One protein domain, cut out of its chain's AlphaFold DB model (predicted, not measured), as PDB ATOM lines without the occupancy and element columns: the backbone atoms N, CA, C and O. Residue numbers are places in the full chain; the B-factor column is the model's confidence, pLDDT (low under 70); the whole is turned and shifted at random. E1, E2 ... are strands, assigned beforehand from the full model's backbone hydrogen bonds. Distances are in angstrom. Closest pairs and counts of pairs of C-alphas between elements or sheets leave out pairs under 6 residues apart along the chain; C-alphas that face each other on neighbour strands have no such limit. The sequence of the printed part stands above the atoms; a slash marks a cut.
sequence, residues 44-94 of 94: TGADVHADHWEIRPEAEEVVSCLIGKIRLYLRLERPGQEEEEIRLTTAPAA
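Overview. This is residues 44 to 94 of the 94 residues of an uncharacterized protein of Streptosporangium subroseum (UniProt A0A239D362). A single two-stranded hairpin, E1 and E2, makes the one sheet, and a long arm with little regular structure, residues 44 to 68, loops out from it before E1 begins. In that arm residues 56 to 62 stick out free. The printed part has 51 residues with no named helix and two named strands, E1 then E2, antiparallel; the class is all strand, with only 12 residues in named elements. The whole is loose, with a radius of gyration of the C-alphas of 13.0 A, and elongated, spanning 39 by 25 by 20 A.

Along the chain. E1 is residues 69 to 74, 16.4 A long, from C-alpha 69 at (65.737, 34.692, 72.696). E2 is residues 84 to 89, also 16.4 A, ending at C-alpha 89 at (65.967, 38.623, 74.598).

Arrangement. E1 and E2 form a hairpin, antiparallel at 159 degrees between their directions. C-alphas 69 and 89 face each other at 4.4 A. N 72 and O 86, 2.8 A, and N 84 and O 74, 3.0 A, are within hydrogen-bond range. The link between the strands, 9 residues, is short.

Size, cuts and confidence. The two C-alphas farthest apart, of Pro 79 and Ala 94, are 40.6 A apart. The printed part has no cut. Residues 92 to 94 have pLDDT under 70.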
ATOM      1  N   THR A  44      62.054  24.036  68.925       90.19
ATOM      2  CA  THR A  44      62.174  23.906  67.477       90.19
ATOM      3  C   THR A  44      61.265  24.907  66.769       90.19
ATOM      4  O   THR A  44      60.361  25.482  67.371       90.19
ATOM      5  N   GLY A  45      61.481  25.097  65.464       84.25
ATOM      6  CA  GLY A  45      60.615  25.948  64.642       84.25
ATOM      7  C   GLY A  45      59.156  25.477  64.593       84.25
ATOM      8  O   GLY A  45      58.260  26.298  64.426       84.25
ATOM      9  N   ALA A  46      58.913  24.177  64.787       88.31
ATOM     10  CA  ALA A  46      57.562  23.625  64.832       88.31
ATOM     11  C   ALA A  46      56.799  24.064  66.093       88.31
ATOM     12  O   ALA A  46      55.595  24.278  66.025       88.31
ATOM     13  N   ASP A  47      57.498  24.256  67.217       90.31
ATOM     14  CA  ASP A  47      56.878  24.656  68.489       90.31
ATOM     15  C   ASP A  47      56.413  26.122  68.493       90.31
ATOM     16  O   ASP A  47      55.585  26.499  69.317       90.31
ATOM     17  N   VAL A  48      56.964  26.957  67.601       88.69
ATOM     18  CA  VAL A  48      56.538  28.357  67.405       88.69
ATOM     19  C   VAL A  48      55.598  28.524  66.214       88.69
ATOM     20  O   VAL A  48      55.263  29.654  65.882       88.69
ATOM     21  N   HIS A  49      55.223  27.430  65.540       87.06
ATOM     22  CA  HIS A  49      54.400  27.465  64.327       87.06
ATOM     23  C   HIS A  49      54.918  28.474  63.284       87.06
ATOM     24  O   HIS A  49      54.153  29.266  62.746       87.06
ATOM     25  N   ALA A  50      56.231  28.461  63.004       85.56
ATOM     26  CA  ALA A  50      56.908  29.473  62.173       85.56
ATOM     27  C   ALA A  50      56.382  29.600  60.725       85.56
ATOM     28  O   ALA A  50      56.780  30.507  59.999       85.56
ATOM     29  N   ASP A  51      55.544  28.668  60.287       88.06
ATOM     30  CA  ASP A  51      54.876  28.618  58.989       88.06
ATOM     31  C   ASP A  51      53.450  29.206  59.001       88.06
ATOM     32  O   ASP A  51      52.815  29.285  57.949       88.06
ATOM     33  N   HIS A  52      52.953  29.649  60.161       87.69
ATOM     34  CA  HIS A  52      51.615  30.205  60.342       87.69
ATOM     35  C   HIS A  52      51.668  31.648  60.853       87.69
ATOM     36  O   HIS A  52      52.449  31.995  61.733       87.69
ATOM     37  N   TRP A  53      50.783  32.488  60.314       89.06
ATOM     38  CA  TRP A  53      50.562  33.844  60.810       89.06
ATOM     39  C   TRP A  53      49.362  33.861  61.747       89.06
ATOM     40  O   TRP A  53      48.289  33.377  61.384       89.06
ATOM     41  N   GLU A  54      49.532  34.471  62.913       89.25
ATOM     42  CA  GLU A  54      48.450  34.736  63.856       89.25
ATOM     43  C   GLU A  54      47.976  36.187  63.724       89.25
ATOM     44  O   GLU A  54      48.769  37.095  63.474       89.25
ATOM     45  N   ILE A  55      46.667  36.404  63.857       87.31
ATOM     46  CA  ILE A  55      46.052  37.734  63.870       87.31
ATOM     47  C   ILE A  55      45.032  37.802  65.005       87.31
ATOM     48  O   ILE A  55      44.181  36.922  65.147       87.31
ATOM     49  N   ARG A  56      45.110  38.866  65.805       85.31
ATOM     50  CA  ARG A  56      44.194  39.155  66.911       85.31
ATOM     51  C   ARG A  56      43.505  40.499  66.646       85.31
ATOM     52  O   ARG A  56      43.945  41.516  67.161       85.31
ATOM     53  N   PRO A  57      42.453  40.541  65.806       84.25
ATOM     54  CA  PRO A  57      41.854  41.809  65.374       84.25
ATOM     55  C   PRO A  57      41.131  42.563  66.501       84.25
ATOM     56  O   PRO A  57      40.909  43.763  66.389       84.25
ATOM     57  N   GLU A  58      40.757  41.862  67.571       85.50
ATOM     58  CA  GLU A  58      39.957  42.398  68.679       85.50
ATOM     59  C   GLU A  58      40.752  42.511  69.989       85.50
ATOM     60  O   GLU A  58      40.170  42.794  71.032       85.50
ATOM     61  N   ALA A  59      42.071  42.286  69.961       86.25
ATOM     62  CA  ALA A  59      42.901  42.306  71.163       86.25
ATOM     63  C   ALA A  59      44.283  42.915  70.909       86.25
ATOM     64  O   ALA A  59      44.862  42.769  69.835       86.25
ATOM     65  N   GLU A  60      44.824  43.559  71.938       89.12
ATOM     66  CA  GLU A  60      46.236  43.927  71.994       89.12
ATOM     67  C   GLU A  60      47.052  42.764  72.570       89.12
ATOM     68  O   GLU A  60      46.586  42.042  73.452       89.12
ATOM     69  N   GLU A  61      48.287  42.597  72.099       90.81
ATOM     70  CA  GLU A  61      49.178  41.536  72.565       90.81
ATOM     71  C   GLU A  61      50.521  42.101  73.026       90.81
ATOM     72  O   GLU A  61      51.154  42.912  72.349       90.81
ATOM     73  N   VAL A  62      50.974  41.633  74.191       92.62
ATOM     74  CA  VAL A  62      52.301  41.929  74.731       92.62
ATOM     75  C   VAL A  62      53.099  40.637  74.797       92.62
ATOM     76  O   VAL A  62      52.760  39.720  75.544       92.62
ATOM     77  N   VAL A  63      54.205  40.591  74.058       92.25
ATOM     78  CA  VAL A  63      55.103  39.433  74.019       92.25
ATOM     79  C   VAL A  63      56.360  39.724  74.830       92.25
ATOM     80  O   VAL A  63      57.048  40.719  74.605       92.25
ATOM     81  N   SER A  64      56.695  38.826  75.758       92.19
ATOM     82  CA  SER A  64      57.913  38.914  76.566       92.19
ATOM     83  C   SER A  64      58.705  37.612  76.527       92.19
ATOM     84  O   SER A  64      58.153  36.516  76.640       92.19
ATOM     85  N   CYS A  65      60.027  37.724  76.385       92.88
ATOM     86  CA  CYS A  65      60.928  36.583  76.454       92.88
ATOM     87  C   CYS A  65      61.356  36.358  77.908       92.88
ATOM     88  O   CYS A  65      62.080  37.173  78.478       92.88
ATOM     89  N   LEU A  66      60.933  35.244  78.510       91.50
ATOM     90  CA  LEU A  66      61.312  34.906  79.887       91.50
ATOM     91  C   LEU A  66      62.704  34.275  79.968       91.50
ATOM     92  O   LEU A  66      63.481  34.600  80.857       91.50
ATOM     93  N   ILE A  67      63.039  33.373  79.043       91.69
ATOM     94  CA  ILE A  67      64.331  32.675  78.998       91.69
ATOM     95  C   ILE A  67      64.752  32.503  77.536       91.69
ATOM     96  O   ILE A  67      63.992  31.980  76.723       91.69
ATOM     97  N   GLY A  68      65.983  32.901  77.214       92.81
ATOM     98  CA  GLY A  68      66.576  32.742  75.891       92.81
ATOM     99  C   GLY A  68      66.363  33.954  74.984       92.81
ATOM    100  O   GLY A  68      66.672  35.090  75.349       92.81
ATOM    101  N   LYS A  69      65.932  33.687  73.747       93.31
ATOM    102  CA  LYS A  69      65.737  34.692  72.696       93.31
ATOM    103  C   LYS A  69      64.634  34.260  71.740       93.31
ATOM    104  O   LYS A  69      64.539  33.076  71.419       93.31
ATOM    105  N   ILE A  70      63.868  35.221  71.240       92.12
ATOM    106  CA  ILE A  70      62.842  35.010  70.214       92.12
ATOM    107  C   ILE A  70      62.971  36.064  69.112       92.12
ATOM    108  O   ILE A  70      63.459  37.174  69.340       92.12
ATOM    109  N   ARG A  71      62.553  35.692  67.902       93.50
ATOM    110  CA  ARG A  71      62.354  36.614  66.783       93.50
ATOM    111  C   ARG A  71      60.861  36.692  66.530       93.50
ATOM    112  O   ARG A  71      60.251  35.653  66.292       93.50
ATOM    113  N   LEU A  72      60.312  37.889  66.619       92.62
ATOM    114  CA  LEU A  72      58.943  38.180  66.240       92.62
ATOM    115  C   LEU A  72      58.978  38.804  64.850       92.62
ATOM    116  O   LEU A  72      59.729  39.750  64.624       92.62
ATOM    117  N   TYR A  73      58.193  38.251  63.937       92.56
ATOM    118  CA  TYR A  73      57.983  38.836  62.621       92.56
ATOM    119  C   TYR A  73      56.607  39.487  62.625       92.56
ATOM    120  O   TYR A  73      55.633  38.853  63.028       92.56
ATOM    121  N   LEU A  74      56.527  40.748  62.213       91.50
ATOM    122  CA  LEU A  74      55.271  41.471  62.058       91.50
ATOM    123  C   LEU A  74      55.030  41.713  60.572       91.50
ATOM    124  O   LEU A  74      55.828  42.360  59.889       91.50
ATOM    125  N   ARG A  75      53.916  41.181  60.068       89.62
ATOM    126  CA  ARG A  75      53.495  41.388  58.684       89.62
ATOM    127  C   ARG A  75      52.537  42.568  58.610       89.62
ATOM    128  O   ARG A  75      51.447  42.521  59.173       89.62
ATOM    129  N   LEU A  76      52.937  43.600  57.874       81.12
ATOM    130  CA  LEU A  76      52.098  44.768  57.626       81.12
ATOM    131  C   LEU A  76      50.917  44.414  56.710       81.12
ATOM    132  O   LEU A  76      51.028  43.578  55.815       81.12
ATOM    133  N   GLU A  77      49.776  45.073  56.921       76.56
ATOM    134  CA  GLU A  77      48.516  44.758  56.231       76.56
ATOM    135  C   GLU A  77      48.548  45.020  54.717       76.56
ATOM    136  O   GLU A  77      47.743  44.463  53.968       76.56
ATOM    137  N   ARG A  78      49.454  45.883  54.235       76.25
ATOM    138  CA  ARG A  78      49.501  46.260  52.818       76.25
ATOM    139  C   ARG A  78      50.401  45.307  52.028       76.25
ATOM    140  O   ARG A  78      51.562  45.121  52.398       76.25
ATOM    141  N   PRO A  79      49.926  44.774  50.888       74.44
ATOM    142  CA  PRO A  79      50.744  43.941  50.016       74.44
ATOM    143  C   PRO A  79      52.031  44.654  49.576       74.44
ATOM    144  O   PRO A  79      51.988  45.801  49.132       74.44
ATOM    145  N   GLY A  80      53.164  43.953  49.660       77.50
ATOM    146  CA  GLY A  80      54.459  44.428  49.163       77.50
ATOM    147  C   GLY A  80      55.299  45.237  50.153       77.50
ATOM    148  O   GLY A  80      56.369  45.702  49.770       77.50
ATOM    149  N   GLN A  81      54.856  45.406  51.402       80.62
ATOM    150  CA  GLN A  81      55.730  45.914  52.461       80.62
ATOM    151  C   GLN A  81      56.617  44.796  53.017       80.62
ATOM    152  O   GLN A  81      56.196  43.641  53.086       80.62
ATOM    153  N   GLU A  82      57.844  45.151  53.399       85.44
ATOM    154  CA  GLU A  82      58.752  44.223  54.071       85.44
ATOM    155  C   GLU A  82      58.237  43.878  55.472       85.44
ATOM    156  O   GLU A  82      57.617  44.701  56.150       85.44
ATOM    157  N   GLU A  83      58.489  42.638  55.883       90.75
ATOM    158  CA  GLU A  83      58.226  42.166  57.238       90.75
ATOM    159  C   GLU A  83      59.166  42.869  58.219       90.75
ATOM    160  O   GLU A  83      60.364  43.017  57.962       90.75
ATOM    161  N   GLU A  84      58.636  43.271  59.368       92.12
ATOM    162  CA  GLU A  84      59.457  43.811  60.446       92.12
ATOM    163  C   GLU A  84      59.934  42.664  61.346       92.12
ATOM    164  O   GLU A  84      59.124  41.919  61.897       92.12
ATOM    165  N   GLU A  85      61.254  42.516  61.506       93.88
ATOM    166  CA  GLU A  85      61.853  41.561  62.447       93.88
ATOM    167  C   GLU A  85      62.212  42.262  63.763       93.88
ATOM    168  O   GLU A  85      63.112  43.103  63.815       93.88
ATOM    169  N   ILE A  86      61.583  41.835  64.858       93.94
ATOM    170  CA  ILE A  86      61.899  42.269  66.220       93.94
ATOM    171  C   ILE A  86      62.627  41.139  66.949       93.94
ATOM    172  O   ILE A  86      62.142  40.011  67.059       93.94
ATOM    173  N   ARG A  87      63.806  41.442  67.499       94.81
ATOM    174  CA  ARG A  87      64.596  40.497  68.301       94.81
ATOM    175  C   ARG A  87      64.394  40.778  69.778       94.81
ATOM    176  O   ARG A  87      64.864  41.796  70.278       94.81
ATOM    177  N   LEU A  88      63.757  39.848  70.480       92.94
ATOM    178  CA  LEU A  88      63.570  39.933  71.924       92.94
ATOM    179  C   LEU A  88      64.519  38.960  72.624       92.94
ATOM    180  O   LEU A  88      64.697  37.812  72.212       92.94
ATOM    181  N   THR A  89      65.133  39.433  73.701       92.94
ATOM    182  CA  THR A  89      65.967  38.623  74.598       92.94
ATOM    183  C   THR A  89      65.379  38.670  75.994       92.94
ATOM    184  O   THR A  89      64.524  39.515  76.267       92.94
ATOM    185  N   THR A  90      65.805  37.752  76.861       90.25
ATOM    186  CA  THR A  90      65.374  37.743  78.258       90.25
ATOM    187  C   THR A  90      65.515  39.116  78.899       90.25
ATOM    188  O   THR A  90      66.588  39.721  78.849       90.25
ATOM    189  N   ALA A  91      64.428  39.588  79.510       76.69
ATOM    190  CA  ALA A  91      64.460  40.822  80.274       76.69
ATOM    191  C   ALA A  91      65.488  40.704  81.418       76.69
ATOM    192  O   ALA A  91      65.553  39.660  82.075       76.69
ATOM    193  N   PRO A  92      66.305  41.742  81.671       69.00
ATOM    194  CA  PRO A  92      67.182  41.752  82.833       69.00
ATOM    195  C   PRO A  92      66.348  41.654  84.118       69.00
ATOM    196  O   PRO A  92      65.236  42.177  84.180       69.00
ATOM    197  N   ALA A  93      66.879  40.969  85.134       63.16
ATOM    198  CA  ALA A  93      66.238  40.919  86.444       63.16
ATOM    199  C   ALA A  93      66.084  42.347  87.000       63.16
ATOM    200  O   ALA A  93      67.019  43.144  86.890       63.16
ATOM    201  N   ALA A  94      64.897  42.650  87.534       52.41
ATOM    202  CA  ALA A  94      64.563  43.936  88.145       52.41
ATOM    203  C   ALA A  94      65.296  44.159  89.476       52.41
ATOM    204  O   ALA A  94      65.504  43.162  90.207       52.41
TER     205      ALA A  94